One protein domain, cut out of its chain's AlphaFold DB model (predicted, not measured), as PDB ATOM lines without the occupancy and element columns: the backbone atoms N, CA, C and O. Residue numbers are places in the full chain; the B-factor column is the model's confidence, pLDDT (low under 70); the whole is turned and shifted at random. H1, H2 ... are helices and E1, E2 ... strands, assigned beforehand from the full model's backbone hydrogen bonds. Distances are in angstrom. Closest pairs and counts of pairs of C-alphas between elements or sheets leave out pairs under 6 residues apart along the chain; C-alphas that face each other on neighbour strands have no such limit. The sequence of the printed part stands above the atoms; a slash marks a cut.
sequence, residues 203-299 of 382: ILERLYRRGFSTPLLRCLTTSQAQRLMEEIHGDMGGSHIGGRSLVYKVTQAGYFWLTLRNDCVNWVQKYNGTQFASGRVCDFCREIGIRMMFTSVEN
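This is residues 203 to 299 of the 382 residues of a protein of Cajanus cajan (UniProt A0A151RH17). A drawn-out model has a small two-strand hairpin, E1 and E2, at one end, a loose group of three helices, H1, H2 and H3, in its middle, and H4 alone at the other end. After H4, residues 288 to 299 fold back toward the middle with no named element. The printed part has 97 residues, with elements in the order E1, E2, H1, H2, H3, H4, and is mostly helix. The sheet, E1 - E2, is antiparallel. The whole is loose, with a radius of gyration of the C-alphas of 17.0 A and spans of 59 by 24 by 22 A.

E1, residues 206 to 209, and E2, residues 217 to 219, form an antiparallel hairpin at 127 degrees, with N 209 and O 217 2.8 A apart and N 219 and O 207 2.8 A apart, within hydrogen-bond range. Residues 218 to 219 of E2 also pair, parallel, with residues 255 to 256. H1, residues 222 to 234, and H2, residues 243 to 252, only just touch, with 3 pairs of C-alphas within 8 A, through residues 229 to 232 of H1 alone; the closest C-alphas, of Met 229 and Leu 246, are 7.9 A apart, and the helices are about perpendicular at 75 degrees. H3, residues 260 to 272, touches H2 at a steep tilt of 52 degrees, opposite ways; the closest C-alphas, of Gly 243 and Val 265, are 4.2 A apart. H1 and H3 are close but not clearly touching, with the C-alphas of Met 229 and Cys 264 closest at 7.3 A. H4, residues 279 to 287, touches no helix and is apart from H3. Every O i to N i+4 pair is within hydrogen-bond range in H2, H3 and H4, and 8 of 9 are in H1.

E1 begins at C-alpha 206 (128.109, 100.088, 32.372) and is 10.3 A long; E2 is 6.3 A. H1 is 18.0 A, H2 14.2 A, H3 17.5 A and H4 12.0 A, ending at C-alpha 287 (175.788, 86.137, 13.511).

The two C-alphas farthest apart, of Leu 204 and Ile 288, are 59.7 A apart. The printed part has no cut, and no link is long. The mean pLDDT of the printed part is 74.7, with residues 211 to 215, 233 to 242, 269 to 277 and 294 to 299 under 70.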
ATOM      1  N   ILE A 203     123.644  98.507  32.456       82.19
ATOM      2  CA  ILE A 203     123.251  98.440  33.869       82.19
ATOM      3  C   ILE A 203     124.154  99.410  34.628       82.19
ATOM      4  O   ILE A 203     125.373  99.271  34.569       82.19
ATOM      5  N   LEU A 204     123.568 100.392  35.326       80.38
ATOM      6  CA  LEU A 204     124.305 101.418  36.087       80.38
ATOM      7  C   LEU A 204     125.438 102.060  35.257       80.38
ATOM      8  O   LEU A 204     126.610 102.006  35.630       80.38
ATOM      9  N   GLU A 205     125.076 102.587  34.080       82.88
ATOM     10  CA  GLU A 205     125.972 103.232  33.095       82.88
ATOM     11  C   GLU A 205     127.117 102.353  32.556       82.88
ATOM     12  O   GLU A 205     128.002 102.825  31.841       82.88
ATOM     13  N   ARG A 206     127.106 101.048  32.844       82.25
ATOM     14  CA  ARG A 206     128.109 100.088  32.372       82.25
ATOM     15  C   ARG A 206     127.485  99.152  31.350       82.25
ATOM     16  O   ARG A 206     126.409  98.604  31.572       82.25
ATOM     17  N   LEU A 207     128.175  98.968  30.228       85.56
ATOM     18  CA  LEU A 207     127.778  98.033  29.184       85.56
ATOM     19  C   LEU A 207     128.177  96.604  29.585       85.56
ATOM     20  O   LEU A 207     129.295  96.366  30.043       85.56
ATOM     21  N   TYR A 208     127.275  95.651  29.382       84.44
ATOM     22  CA  TYR A 208     127.485  94.224  29.602       84.44
ATOM     23  C   TYR A 208     127.063  93.436  28.364       84.44
ATOM     24  O   TYR A 208     126.070  93.780  27.728       84.44
ATOM     25  N   ARG A 209     127.773  92.350  28.054       83.56
ATOM     26  CA  ARG A 209     127.381  91.351  27.056       83.56
ATOM     27  C   ARG A 209     126.680  90.182  27.746       83.56
ATOM     28  O   ARG A 209     127.147  89.663  28.762       83.56
ATOM     29  N   ARG A 210     125.563  89.759  27.161       74.94
ATOM     30  CA  ARG A 210     124.815  88.552  27.516       74.94
ATOM     31  C   ARG A 210     125.581  87.337  26.982       74.94
ATOM     32  O   ARG A 210     125.876  87.268  25.791       74.94
ATOM     33  N   GLY A 211     125.956  86.428  27.879       62.41
ATOM     34  CA  GLY A 211     126.611  85.156  27.562       62.41
ATOM     35  C   GLY A 211     125.673  83.966  27.772       62.41
ATOM     36  O   GLY A 211     124.575  84.130  28.297       62.41
ATOM     37  N   PHE A 212     126.121  82.772  27.378       53.28
ATOM     38  CA  PHE A 212     125.374  81.518  27.557       53.28
ATOM     39  C   PHE A 212     125.284  81.080  29.032       53.28
ATOM     40  O   PHE A 212     124.264  80.561  29.469       53.28
ATOM     41  N   SER A 213     126.342  81.318  29.808       52.03
ATOM     42  CA  SER A 213     126.411  81.038  31.245       52.03
ATOM     43  C   SER A 213     126.435  82.337  32.048       52.03
ATOM     44  O   SER A 213     127.134  83.281  31.680       52.03
ATOM     45  N   THR A 214     125.718  82.371  33.171       53.81
ATOM     46  CA  THR A 214     125.827  83.436  34.176       53.81
ATOM     47  C   THR A 214     127.250  83.494  34.761       53.81
ATOM     48  O   THR A 214     127.871  82.442  34.917       53.81
ATOM     49  N   PRO A 215     127.784  84.679  35.129       64.88
ATOM     50  CA  PRO A 215     127.169  86.014  35.117       64.88
ATOM     51  C   PRO A 215     127.356  86.802  33.799       64.88
ATOM     52  O   PRO A 215     128.080  86.399  32.894       64.88
ATOM     53  N   LEU A 216     126.704  87.971  33.704       78.50
ATOM     54  CA  LEU A 216     126.874  88.928  32.600       78.50
ATOM     55  C   LEU A 216     128.331  89.404  32.476       78.50
ATOM     56  O   LEU A 216     128.936  89.807  33.469       78.50
ATOM     57  N   LEU A 217     128.861  89.453  31.251       85.25
ATOM     58  CA  LEU A 217     130.243  89.869  31.003       85.25
ATOM     59  C   LEU A 217     130.332  91.391  30.861       85.25
ATOM     60  O   LEU A 217     129.788  91.964  29.916       85.25
ATOM     61  N   ARG A 218     131.034  92.069  31.767       88.00
ATOM     62  CA  ARG A 218     131.251  93.519  31.702       88.00
ATOM     63  C   ARG A 218     132.099  93.871  30.483       88.00
ATOM     64  O   ARG A 218     133.219  93.386  30.338       88.00
ATOM     65  N   CYS A 219     131.579  94.753  29.637       88.88
ATOM     66  CA  CYS A 219     132.313  95.267  28.492       88.88
ATOM     67  C   CYS A 219     133.376  96.268  28.955       88.88
ATOM     68  O   CYS A 219     133.081  97.182  29.730       88.88
ATOM     69  N   LEU A 220     134.606  96.083  28.483       88.19
ATOM     70  CA  LEU A 220     135.745  96.948  28.777       88.19
ATOM     71  C   LEU A 220     136.101  97.822  27.572       88.19
ATOM     72  O   LEU A 220     135.976  97.398  26.422       88.19
ATOM     73  N   THR A 221     136.595  99.030  27.835       87.56
ATOM     74  CA  THR A 221     137.289  99.829  26.812       87.56
ATOM     75  C   THR A 221     138.674  99.241  26.529       87.56
ATOM     76  O   THR A 221     139.239  98.541  27.369       87.56
ATOM     77  N   THR A 222     139.286  99.577  25.391       84.44
ATOM     78  CA  THR A 222     140.634  99.104  25.015       84.44
ATOM     79  C   THR A 222     141.686  99.364  26.108       84.44
ATOM     80  O   THR A 222     142.486  98.488  26.426       84.44
ATOM     81  N   SER A 223     141.637 100.529  26.767       85.50
ATOM     82  CA  SER A 223     142.548 100.904  27.865       85.50
ATOM     83  C   SER A 223     142.240 100.235  29.214       85.50
ATOM     84  O   SER A 223     143.066 100.259  30.130       85.50
ATOM     85  N   GLN A 224     141.053  99.648  29.378       88.75
ATOM     86  CA  GLN A 224     140.724  98.775  30.508       88.75
ATOM     87  C   GLN A 224     141.135  97.330  30.206       88.75
ATOM     88  O   GLN A 224     141.747  96.689  31.054       88.75
ATOM     89  N   ALA A 225     140.865  96.851  28.989       88.75
ATOM     90  CA  ALA A 225     141.243  95.525  28.514       88.75
ATOM     91  C   ALA A 225     142.762  95.293  28.564       88.75
ATOM     92  O   ALA A 225     143.203  94.253  29.049       88.75
ATOM     93  N   GLN A 226     143.568  96.272  28.133       84.44
ATOM     94  CA  GLN A 226     145.028  96.162  28.196       84.44
ATOM     95  C   GLN A 226     145.533  95.989  29.638       84.44
ATOM     96  O   GLN A 226     146.282  95.053  29.903       84.44
ATOM     97  N   ARG A 227     145.075  96.833  30.576       85.19
ATOM     98  CA  ARG A 227     145.461  96.741  31.995       85.19
ATOM     99  C   ARG A 227     145.021  95.423  32.632       85.19
ATOM    100  O   ARG A 227     145.790  94.830  33.375       85.19
ATOM    101  N   LEU A 228     143.827  94.931  32.293       86.56
ATOM    102  CA  LEU A 228     143.345  93.626  32.749       86.56
ATOM    103  C   LEU A 228     144.257  92.480  32.266       86.56
ATOM    104  O   LEU A 228     144.551  91.564  33.029       86.56
ATOM    105  N   MET A 229     144.713  92.518  31.009       84.94
ATOM    106  CA  MET A 229     145.647  91.514  30.480       84.94
ATOM    107  C   MET A 229     147.025  91.598  31.150       84.94
ATOM    108  O   MET A 229     147.594  90.559  31.474       84.94
ATOM    109  N   GLU A 230     147.525  92.810  31.404       81.19
ATOM    110  CA  GLU A 230     148.768  93.046  32.156       81.19
ATOM    111  C   GLU A 230     148.681  92.509  33.595       81.19
ATOM    112  O   GLU A 230     149.610  91.850  34.051       81.19
ATOM    113  N   GLU A 231     147.556  92.707  34.285       83.31
ATOM    114  CA  GLU A 231     147.324  92.232  35.655       83.31
ATOM    115  C   GLU A 231     147.183  90.696  35.722       83.31
ATOM    116  O   GLU A 231     147.905  90.037  36.471       83.31
ATOM    117  N   ILE A 232     146.340  90.093  34.870       78.31
ATOM    118  CA  ILE A 232     146.100  88.632  34.840       78.31
ATOM    119  C   ILE A 232     147.351  87.832  34.423       78.31
ATOM    120  O   ILE A 232     147.477  86.655  34.780       78.31
ATOM    121  N   HIS A 233     148.260  88.439  33.653       69.12
ATOM    122  CA  HIS A 233     149.517  87.817  33.226       69.12
ATOM    123  C   HIS A 233     150.723  88.213  34.102       69.12
ATOM    124  O   HIS A 233     151.746  87.529  34.068       69.12
ATOM    125  N   GLY A 234     150.630  89.306  34.865       62.09
ATOM    126  CA  GLY A 234     151.684  89.789  35.763       62.09
ATOM    127  C   GLY A 234     151.653  89.184  37.170       62.09
ATOM    128  O   GLY A 234     152.683  89.173  37.840       62.09
ATOM    129  N   ASP A 235     150.504  88.667  37.615       55.75
ATOM    130  CA  ASP A 235     150.378  87.988  38.910       55.75
ATOM    131  C   ASP A 235     151.165  86.655  38.956       55.75
ATOM    132  O   ASP A 235     151.447  86.044  37.919       55.75
ATOM    133  N   MET A 236     151.515  86.169  40.156       40.66
ATOM    134  CA  MET A 236     152.542  85.132  40.399       40.66
ATOM    135  C   MET A 236     152.299  83.756  39.734       40.66
ATOM    136  O   MET A 236     153.175  82.895  39.765       40.66
ATOM    137  N   GLY A 237     151.130  83.534  39.122       47.94
ATOM    138  CA  GLY A 237     150.789  82.346  38.324       47.94
ATOM    139  C   GLY A 237     150.627  82.605  36.815       47.94
ATOM    140  O   GLY A 237     149.950  81.823  36.139       47.94
ATOM    141  N   GLY A 238     151.147  83.723  36.294       46.44
ATOM    142  CA  GLY A 238     150.996  84.153  34.895       46.44
ATOM    143  C   GLY A 238     152.004  83.559  33.901       46.44
ATOM    144  O   GLY A 238     151.717  83.495  32.703       46.44
ATOM    145  N   SER A 239     153.153  83.073  34.380       47.38
ATOM    146  CA  SER A 239     154.203  82.468  33.552       47.38
ATOM    147  C   SER A 239     153.651  81.322  32.691       47.38
ATOM    148  O   SER A 239     153.193  80.308  33.214       47.38
ATOM    149  N   HIS A 240     153.738  81.472  31.364       56.00
ATOM    150  CA  HIS A 240     153.326  80.494  30.340       56.00
ATOM    151  C   HIS A 240     151.816  80.330  30.069       56.00
ATOM    152  O   HIS A 240     151.414  79.325  29.472       56.00
ATOM    153  N   ILE A 241     150.951  81.296  30.407       64.62
ATOM    154  CA  ILE A 241     149.547  81.210  29.969       64.62
ATOM    155  C   ILE A 241     149.400  81.423  28.445       64.62
ATOM    156  O   ILE A 241     149.723  82.474  27.894       64.62
ATOM    157  N   GLY A 242     148.896  80.408  27.737       68.50
ATOM    158  CA  GLY A 242     148.604  80.497  26.301       68.50
ATOM    159  C   GLY A 242     147.414  81.416  25.996       68.50
ATOM    160  O   GLY A 242     146.487  81.523  26.797       68.50
ATOM    161  N   GLY A 243     147.380  82.033  24.807       74.19
ATOM    162  CA  GLY A 243     146.361  83.037  24.443       74.19
ATOM    163  C   GLY A 243     144.909  82.563  24.606       74.19
ATOM    164  O   GLY A 243     144.073  83.306  25.110       74.19
ATOM    165  N   ARG A 244     144.608  81.294  24.282       73.06
ATOM    166  CA  ARG A 244     143.276  80.691  24.512       73.06
ATOM    167  C   ARG A 244     142.931  80.565  26.004       73.06
ATOM    168  O   ARG A 244     141.788  80.796  26.388       73.06
ATOM    169  N   SER A 245     143.914  80.249  26.845       77.62
ATOM    170  CA  SER A 245     143.752  80.164  28.301       77.62
ATOM    171  C   SER A 245     143.600  81.547  28.944       77.62
ATOM    172  O   SER A 245     142.857  81.685  29.914       77.62
ATOM    173  N   LEU A 246     144.239  82.581  28.380       80.38
ATOM    174  CA  LEU A 246     144.036  83.973  28.792       80.38
ATOM    175  C   LEU A 246     142.603  84.439  28.481       80.38
ATOM    176  O   LEU A 246     141.943  84.960  29.376       80.38
ATOM    177  N   VAL A 247     142.081  84.154  27.278       82.88
ATOM    178  CA  VAL A 247     140.662  84.405  26.937       82.88
ATOM    179  C   VAL A 247     139.733  83.736  27.950       82.88
ATOM    180  O   VAL A 247     138.836  84.392  28.474       82.88
ATOM    181  N   TYR A 248     139.973  82.459  28.271       81.06
ATOM    182  CA  TYR A 248     139.167  81.731  29.252       81.06
ATOM    183  C   TYR A 248     139.181  82.415  30.630       81.06
ATOM    184  O   TYR A 248     138.106  82.732  31.143       81.06
ATOM    185  N   LYS A 249     140.362  82.748  31.183       81.25
ATOM    186  CA  LYS A 249     140.476  83.489  32.458       81.25
ATOM    187  C   LYS A 249     139.720  84.822  32.429       81.25
ATOM    188  O   LYS A 249     138.996  85.120  33.374       81.25
ATOM    189  N   VAL A 250     139.844  85.600  31.352       85.56
ATOM    190  CA  VAL A 250     139.151  86.894  31.196       85.56
ATOM    191  C   VAL A 250     137.627  86.715  31.181       85.56
ATOM    192  O   VAL A 250     136.919  87.441  31.882       85.56
ATOM    193  N   THR A 251     137.113  85.719  30.449       83.56
ATOM    194  CA  THR A 251     135.670  85.416  30.443       83.56
ATOM    195  C   THR A 251     135.174  84.881  31.787       83.56
ATOM    196  O   THR A 251     134.106  85.284  32.238       83.56
ATOM    197  N   GLN A 252     135.963  84.044  32.473       80.94
ATOM    198  CA  GLN A 252     135.639  83.507  33.797       80.94
ATOM    199  C   GLN A 252     135.637  84.602  34.878       80.94
ATOM    200  O   GLN A 252     134.815  84.562  35.789       80.94
ATOM    201  N   ALA A 253     136.502  85.612  34.748       82.12
ATOM    202  CA  ALA A 253     136.507  86.812  35.584       82.12
ATOM    203  C   ALA A 253     135.357  87.796  35.265       82.12
ATOM    204  O   ALA A 253     135.239  88.834  35.915       82.12
ATOM    205  N   GLY A 254     134.499  87.485  34.286       86.44
ATOM    206  CA  GLY A 254     133.310  88.274  33.971       86.44
ATOM    207  C   GLY A 254     133.561  89.477  33.061       86.44
ATOM    208  O   GLY A 254     132.806  90.446  33.137       86.44
ATOM    209  N   TYR A 255     134.587  89.447  32.202       88.50
ATOM    210  CA  TYR A 255     134.927  90.550  31.294       88.50
ATOM    211  C   TYR A 255     134.795  90.180  29.809       88.50
ATOM    212  O   TYR A 255     134.929  89.022  29.413       88.50
ATOM    213  N   PHE A 256     134.533  91.187  28.971       87.56
ATOM    214  CA  PHE A 256     134.429  91.050  27.518       87.56
ATOM    215  C   PHE A 256     134.868  92.325  26.781       87.56
ATOM    216  O   PHE A 256     134.723  93.433  27.290       87.56
ATOM    217  N   TRP A 257     135.345  92.175  25.547       89.25
ATOM    218  CA  TRP A 257     135.392  93.228  24.528       89.25
ATOM    219  C   TRP A 257     135.414  92.579  23.136       89.25
ATOM    220  O   TRP A 257     135.661  91.379  23.012       89.25
ATOM    221  N   LEU A 258     135.121  93.350  22.086       81.00
ATOM    222  CA  LEU A 258     134.825  92.810  20.750       81.00
ATOM    223  C   LEU A 258     135.982  91.985  20.151       81.00
ATOM    224  O   LEU A 258     135.759  90.940  19.549       81.00
ATOM    225  N   THR A 259     137.220  92.431  20.371       84.12
ATOM    226  CA  THR A 259     138.464  91.832  19.860       84.12
ATOM    227  C   THR A 259     139.157  90.884  20.848       84.12
ATOM    228  O   THR A 259     140.265  90.429  20.570       84.12
ATOM    229  N   LEU A 260     138.502  90.520  21.964       84.31
ATOM    230  CA  LEU A 260     139.047  89.719  23.077       84.31
ATOM    231  C   LEU A 260     139.947  88.553  22.646       84.31
ATOM    232  O   LEU A 260     141.055  88.399  23.157       84.31
ATOM    233  N   ARG A 261     139.489  87.733  21.693       80.12
ATOM    234  CA  ARG A 261     140.236  86.549  21.248       80.12
ATOM    235  C   ARG A 261     141.556  86.916  20.575       80.12
ATOM    236  O   ARG A 261     142.584  86.324  20.893       80.12
ATOM    237  N   ASN A 262     141.516  87.876  19.657       80.00
ATOM    238  CA  ASN A 262     142.679  88.316  18.895       80.00
ATOM    239  C   ASN A 262     143.645  89.080  19.800       80.00
ATOM    240  O   ASN A 262     144.840  88.808  19.768       80.00
ATOM    241  N   ASP A 263     143.130  89.953  20.666       82.69
ATOM    242  CA  ASP A 263     143.956  90.754  21.567       82.69
ATOM    243  C   ASP A 263     144.707  89.873  22.566       82.69
ATOM    244  O   ASP A 263     145.923  89.997  22.672       82.69
ATOM    245  N   CYS A 264     144.045  88.914  23.226       83.12
ATOM    246  CA  CYS A 264     144.725  87.983  24.132       83.12
ATOM    247  C   CYS A 264     145.771  87.105  23.421       83.12
ATOM    248  O   CYS A 264     146.804  86.791  24.013       83.12
ATOM    249  N   VAL A 265     145.536  86.704  22.166       77.62
ATOM    250  CA  VAL A 265     146.512  85.928  21.378       77.62
ATOM    251  C   VAL A 265     147.708  86.794  20.973       77.62
ATOM    252  O   VAL A 265     148.845  86.388  21.212       77.62
ATOM    253  N   ASN A 266     147.472  87.992  20.437       78.38
ATOM    254  CA  ASN A 266     148.514  88.940  20.029       78.38
ATOM    255  C   ASN A 266     149.345  89.421  21.232       78.38
ATOM    256  O   ASN A 266     150.568  89.539  21.150       78.38
ATOM    257  N   TRP A 267     148.692  89.658  22.372       78.00
ATOM    258  CA  TRP A 267     149.343  90.015  23.630       78.00
ATOM    259  C   TRP A 267     150.237  88.861  24.102       78.00
ATOM    260  O   TRP A 267     151.430  89.059  24.311       78.00
ATOM    261  N   VAL A 268     149.731  87.622  24.156       72.19
ATOM    262  CA  VAL A 268     150.561  86.459  24.529       72.19
ATOM    263  C   VAL A 268     151.708  86.217  23.541       72.19
ATOM    264  O   VAL A 268     152.801  85.872  23.982       72.19
ATOM    265  N   GLN A 269     151.533  86.448  22.238       67.00
ATOM    266  CA  GLN A 269     152.644  86.401  21.273       67.00
ATOM    267  C   GLN A 269     153.734  87.429  21.613       67.00
ATOM    268  O   GLN A 269     154.915  87.081  21.644       67.00
ATOM    269  N   LYS A 270     153.337  88.667  21.942       67.25
ATOM    270  CA  LYS A 270     154.245  89.761  22.317       67.25
ATOM    271  C   LYS A 270     155.026  89.499  23.613       67.25
ATOM    272  O   LYS A 270     156.115  90.043  23.747       67.25
ATOM    273  N   TYR A 271     154.503  88.694  24.544       60.09
ATOM    274  CA  TYR A 271     155.151  88.413  25.837       60.09
ATOM    275  C   TYR A 271     155.799  87.018  25.919       60.09
ATOM    276  O   TYR A 271     156.969  86.918  26.278       60.09
ATOM    277  N   ASN A 272     155.106  85.943  25.531       54.44
ATOM    278  CA  ASN A 272     155.612  84.565  25.648       54.44
ATOM    279  C   ASN A 272     156.465  84.111  24.447       54.44
ATOM    280  O   ASN A 272     157.213  83.146  24.574       54.44
ATOM    281  N   GLY A 273     156.429  84.815  23.309       53.97
ATOM    282  CA  GLY A 273     157.389  84.593  22.214       53.97
ATOM    283  C   GLY A 273     158.797  85.135  22.504       53.97
ATOM    284  O   GLY A 273     159.745  84.817  21.787       53.97
ATOM    285  N   THR A 274     158.960  85.950  23.551       54.66
ATOM    286  CA  THR A 274     160.121  86.842  23.714       54.66
ATOM    287  C   THR A 274     161.449  86.160  24.005       54.66
ATOM    288  O   THR A 274     162.468  86.782  23.751       54.66
ATOM    289  N   GLN A 275     161.498  84.920  24.498       61.12
ATOM    290  CA  GLN A 275     162.794  84.271  24.740       61.12
ATOM    291  C   GLN A 275     163.504  83.976  23.408       61.12
ATOM    292  O   GLN A 275     164.555  84.553  23.131       61.12
ATOM    293  N   PHE A 276     162.877  83.182  22.534       64.62
ATOM    294  CA  PHE A 276     163.439  82.809  21.228       64.62
ATOM    295  C   PHE A 276     163.248  83.868  20.127       64.62
ATOM    296  O   PHE A 276     163.954  83.826  19.125       64.62
ATOM    297  N   ALA A 277     162.330  84.827  20.303       63.09
ATOM    298  CA  ALA A 277     162.146  85.971  19.399       63.09
ATOM    299  C   ALA A 277     162.668  87.304  19.979       63.09
ATOM    300  O   ALA A 277     162.299  88.376  19.497       63.09
ATOM    301  N   SER A 278     163.505  87.277  21.026       71.81
ATOM    302  CA  SER A 278     164.201  88.488  21.486       71.81
ATOM    303  C   SER A 278     165.200  88.956  20.433       71.81
ATOM    304  O   SER A 278     165.867  88.135  19.806       71.81
ATOM    305  N   GLY A 279     165.391  90.275  20.314       72.31
ATOM    306  CA  GLY A 279     166.423  90.844  19.437       72.31
ATOM    307  C   GLY A 279     167.802  90.219  19.681       72.31
ATOM    308  O   GLY A 279     168.439  89.778  18.737       72.31
ATOM    309  N   ARG A 280     168.187  90.027  20.955       77.94
ATOM    310  CA  ARG A 280     169.444  89.358  21.339       77.94
ATOM    311  C   ARG A 280     169.598  87.958  20.734       77.94
ATOM    312  O   ARG A 280     170.666  87.653  20.217       77.94
ATOM    313  N   VAL A 281     168.559  87.120  20.782       77.38
ATOM    314  CA  VAL A 281     168.608  85.767  20.196       77.38
ATOM    315  C   VAL A 281     168.547  85.827  18.670       77.38
ATOM    316  O   VAL A 281     169.290  85.111  18.007       77.38
ATOM    317  N   CYS A 282     167.734  86.714  18.089       79.12
ATOM    318  CA  CYS A 282     167.687  86.896  16.638       79.12
ATOM    319  C   CYS A 282     169.019  87.388  16.049       79.12
ATOM    320  O   CYS A 282     169.380  86.965  14.951       79.12
ATOM    321  N   ASP A 283     169.738  88.260  16.755       83.69
ATOM    322  CA  ASP A 283     171.034  88.784  16.325       83.69
ATOM    323  C   ASP A 283     172.139  87.729  16.493       83.69
ATOM    324  O   ASP A 283     172.855  87.469  15.528       83.69
ATOM    325  N   PHE A 284     172.187  87.023  17.631       88.00
ATOM    326  CA  PHE A 284     173.080  85.872  17.856       88.00
ATOM    327  C   PHE A 284     172.906  84.774  16.793       88.00
ATOM    328  O   PHE A 284     173.875  84.309  16.194       88.00
ATOM    329  N   CYS A 285     171.663  84.382  16.495       86.38
ATOM    330  CA  CYS A 285     171.401  83.394  15.452       86.38
ATOM    331  C   CYS A 285     171.811  83.906  14.064       86.38
ATOM    332  O   CYS A 285     172.340  83.128  13.275       86.38
ATOM    333  N   ARG A 286     171.633  85.202  13.763       87.12
ATOM    334  CA  ARG A 286     172.083  85.790  12.489       87.12
ATOM    335  C   ARG A 286     173.608  85.797  12.365       87.12
ATOM    336  O   ARG A 286     174.110  85.500  11.287       87.12
ATOM    337  N   GLU A 287     174.319  86.110  13.446       92.88
ATOM    338  CA  GLU A 287     175.788  86.137  13.511       92.88
ATOM    339  C   GLU A 287     176.403  84.755  13.235       92.88
ATOM    340  O   GLU A 287     177.363  84.648  12.476       92.88
ATOM    341  N   ILE A 288     175.788  83.689  13.757       92.88
ATOM    342  CA  ILE A 288     176.224  82.292  13.565       92.88
ATOM    343  C   ILE A 288     175.609  81.662  12.286       92.88
ATOM    344  O   ILE A 288     175.825  80.494  11.977       92.88
ATOM    345  N   GLY A 289     174.841  82.421  11.492       88.81
ATOM    346  CA  GLY A 289     174.229  81.938  10.242       88.81
ATOM    347  C   GLY A 289     173.013  81.013  10.422       88.81
ATOM    348  O   GLY A 289     172.533  80.416   9.455       88.81
ATOM    349  N   ILE A 290     172.472  80.908  11.637       89.25
ATOM    350  CA  ILE A 290     171.296  80.100  11.974       89.25
ATOM    351  C   ILE A 290     170.020  80.806  11.493       89.25
ATOM    352  O   ILE A 290     169.607  81.850  12.008       89.25
ATOM    353  N   ARG A 291     169.328  80.194  10.526       81.38
ATOM    354  CA  ARG A 291     168.034  80.682  10.032       81.38
ATOM    355  C   ARG A 291     166.903  80.347  11.010       81.38
ATOM    356  O   ARG A 291     166.372  79.241  11.004       81.38
ATOM    357  N   MET A 292     166.476  81.342  11.783       74.50
ATOM    358  CA  MET A 292     165.300  81.237  12.653       74.50
ATOM    359  C   MET A 292     164.007  81.056  11.842       74.50
ATOM    360  O   MET A 292     163.711  81.841  10.940       74.50
ATOM    361  N   MET A 293     163.223  80.033  12.188       70.94
ATOM    362  CA  MET A 293     161.927  79.715  11.578       70.94
ATOM    363  C   MET A 293     160.864  79.630  12.677       70.94
ATOM    364  O   MET A 293     160.923  78.752  13.534       70.94
ATOM    365  N   PHE A 294     159.886  80.538  12.657       67.19
ATOM    366  CA  PHE A 294     158.820  80.594  13.662       67.19
ATOM    367  C   PHE A 294     157.546  79.901  13.164       67.19
ATOM    368  O   PHE A 294     157.081  80.155  12.053       67.19
ATOM    369  N   THR A 295     156.955  79.047  13.998       63.59
ATOM    370  CA  THR A 295     155.679  78.368  13.723       63.59
ATOM    371  C   THR A 295     154.488  79.217  14.175       63.59
ATOM    372  O   THR A 295     154.549  79.865  15.219       63.59
ATOM    373  N   SER A 296     153.374  79.182  13.435       52.88
ATOM    374  CA  SER A 296     152.142  79.883  13.835       52.88
ATOM    375  C   SER A 296     151.502  79.254  15.079       52.88
ATOM    376  O   SER A 296     151.411  78.033  15.188       52.88
ATOM    377  N   VAL A 297     150.990  80.093  15.986       49.34
ATOM    378  CA  VAL A 297     150.373  79.685  17.267       49.34
ATOM    379  C   VAL A 297     149.135  78.797  17.083       49.34
ATOM    380  O   VAL A 297     148.794  78.028  17.979       49.34
ATOM    381  N   GLU A 298     148.460  78.861  15.933       39.56
ATOM    382  CA  GLU A 298     147.305  77.993  15.660       39.56
ATOM    383  C   GLU A 298     147.699  76.577  15.195       39.56
ATOM    384  O   GLU A 298     146.874  75.671  15.290       39.56
ATOM    385  N   ASN A 299     148.969  76.361  14.823       47.03
ATOM    386  CA  ASN A 299     149.525  75.082  14.372       47.03
ATOM    387  C   ASN A 299     150.632  74.580  15.322       47.03
ATOM    388  O   ASN A 299     151.779  74.403  14.914       47.03
TER     389      ASN A 299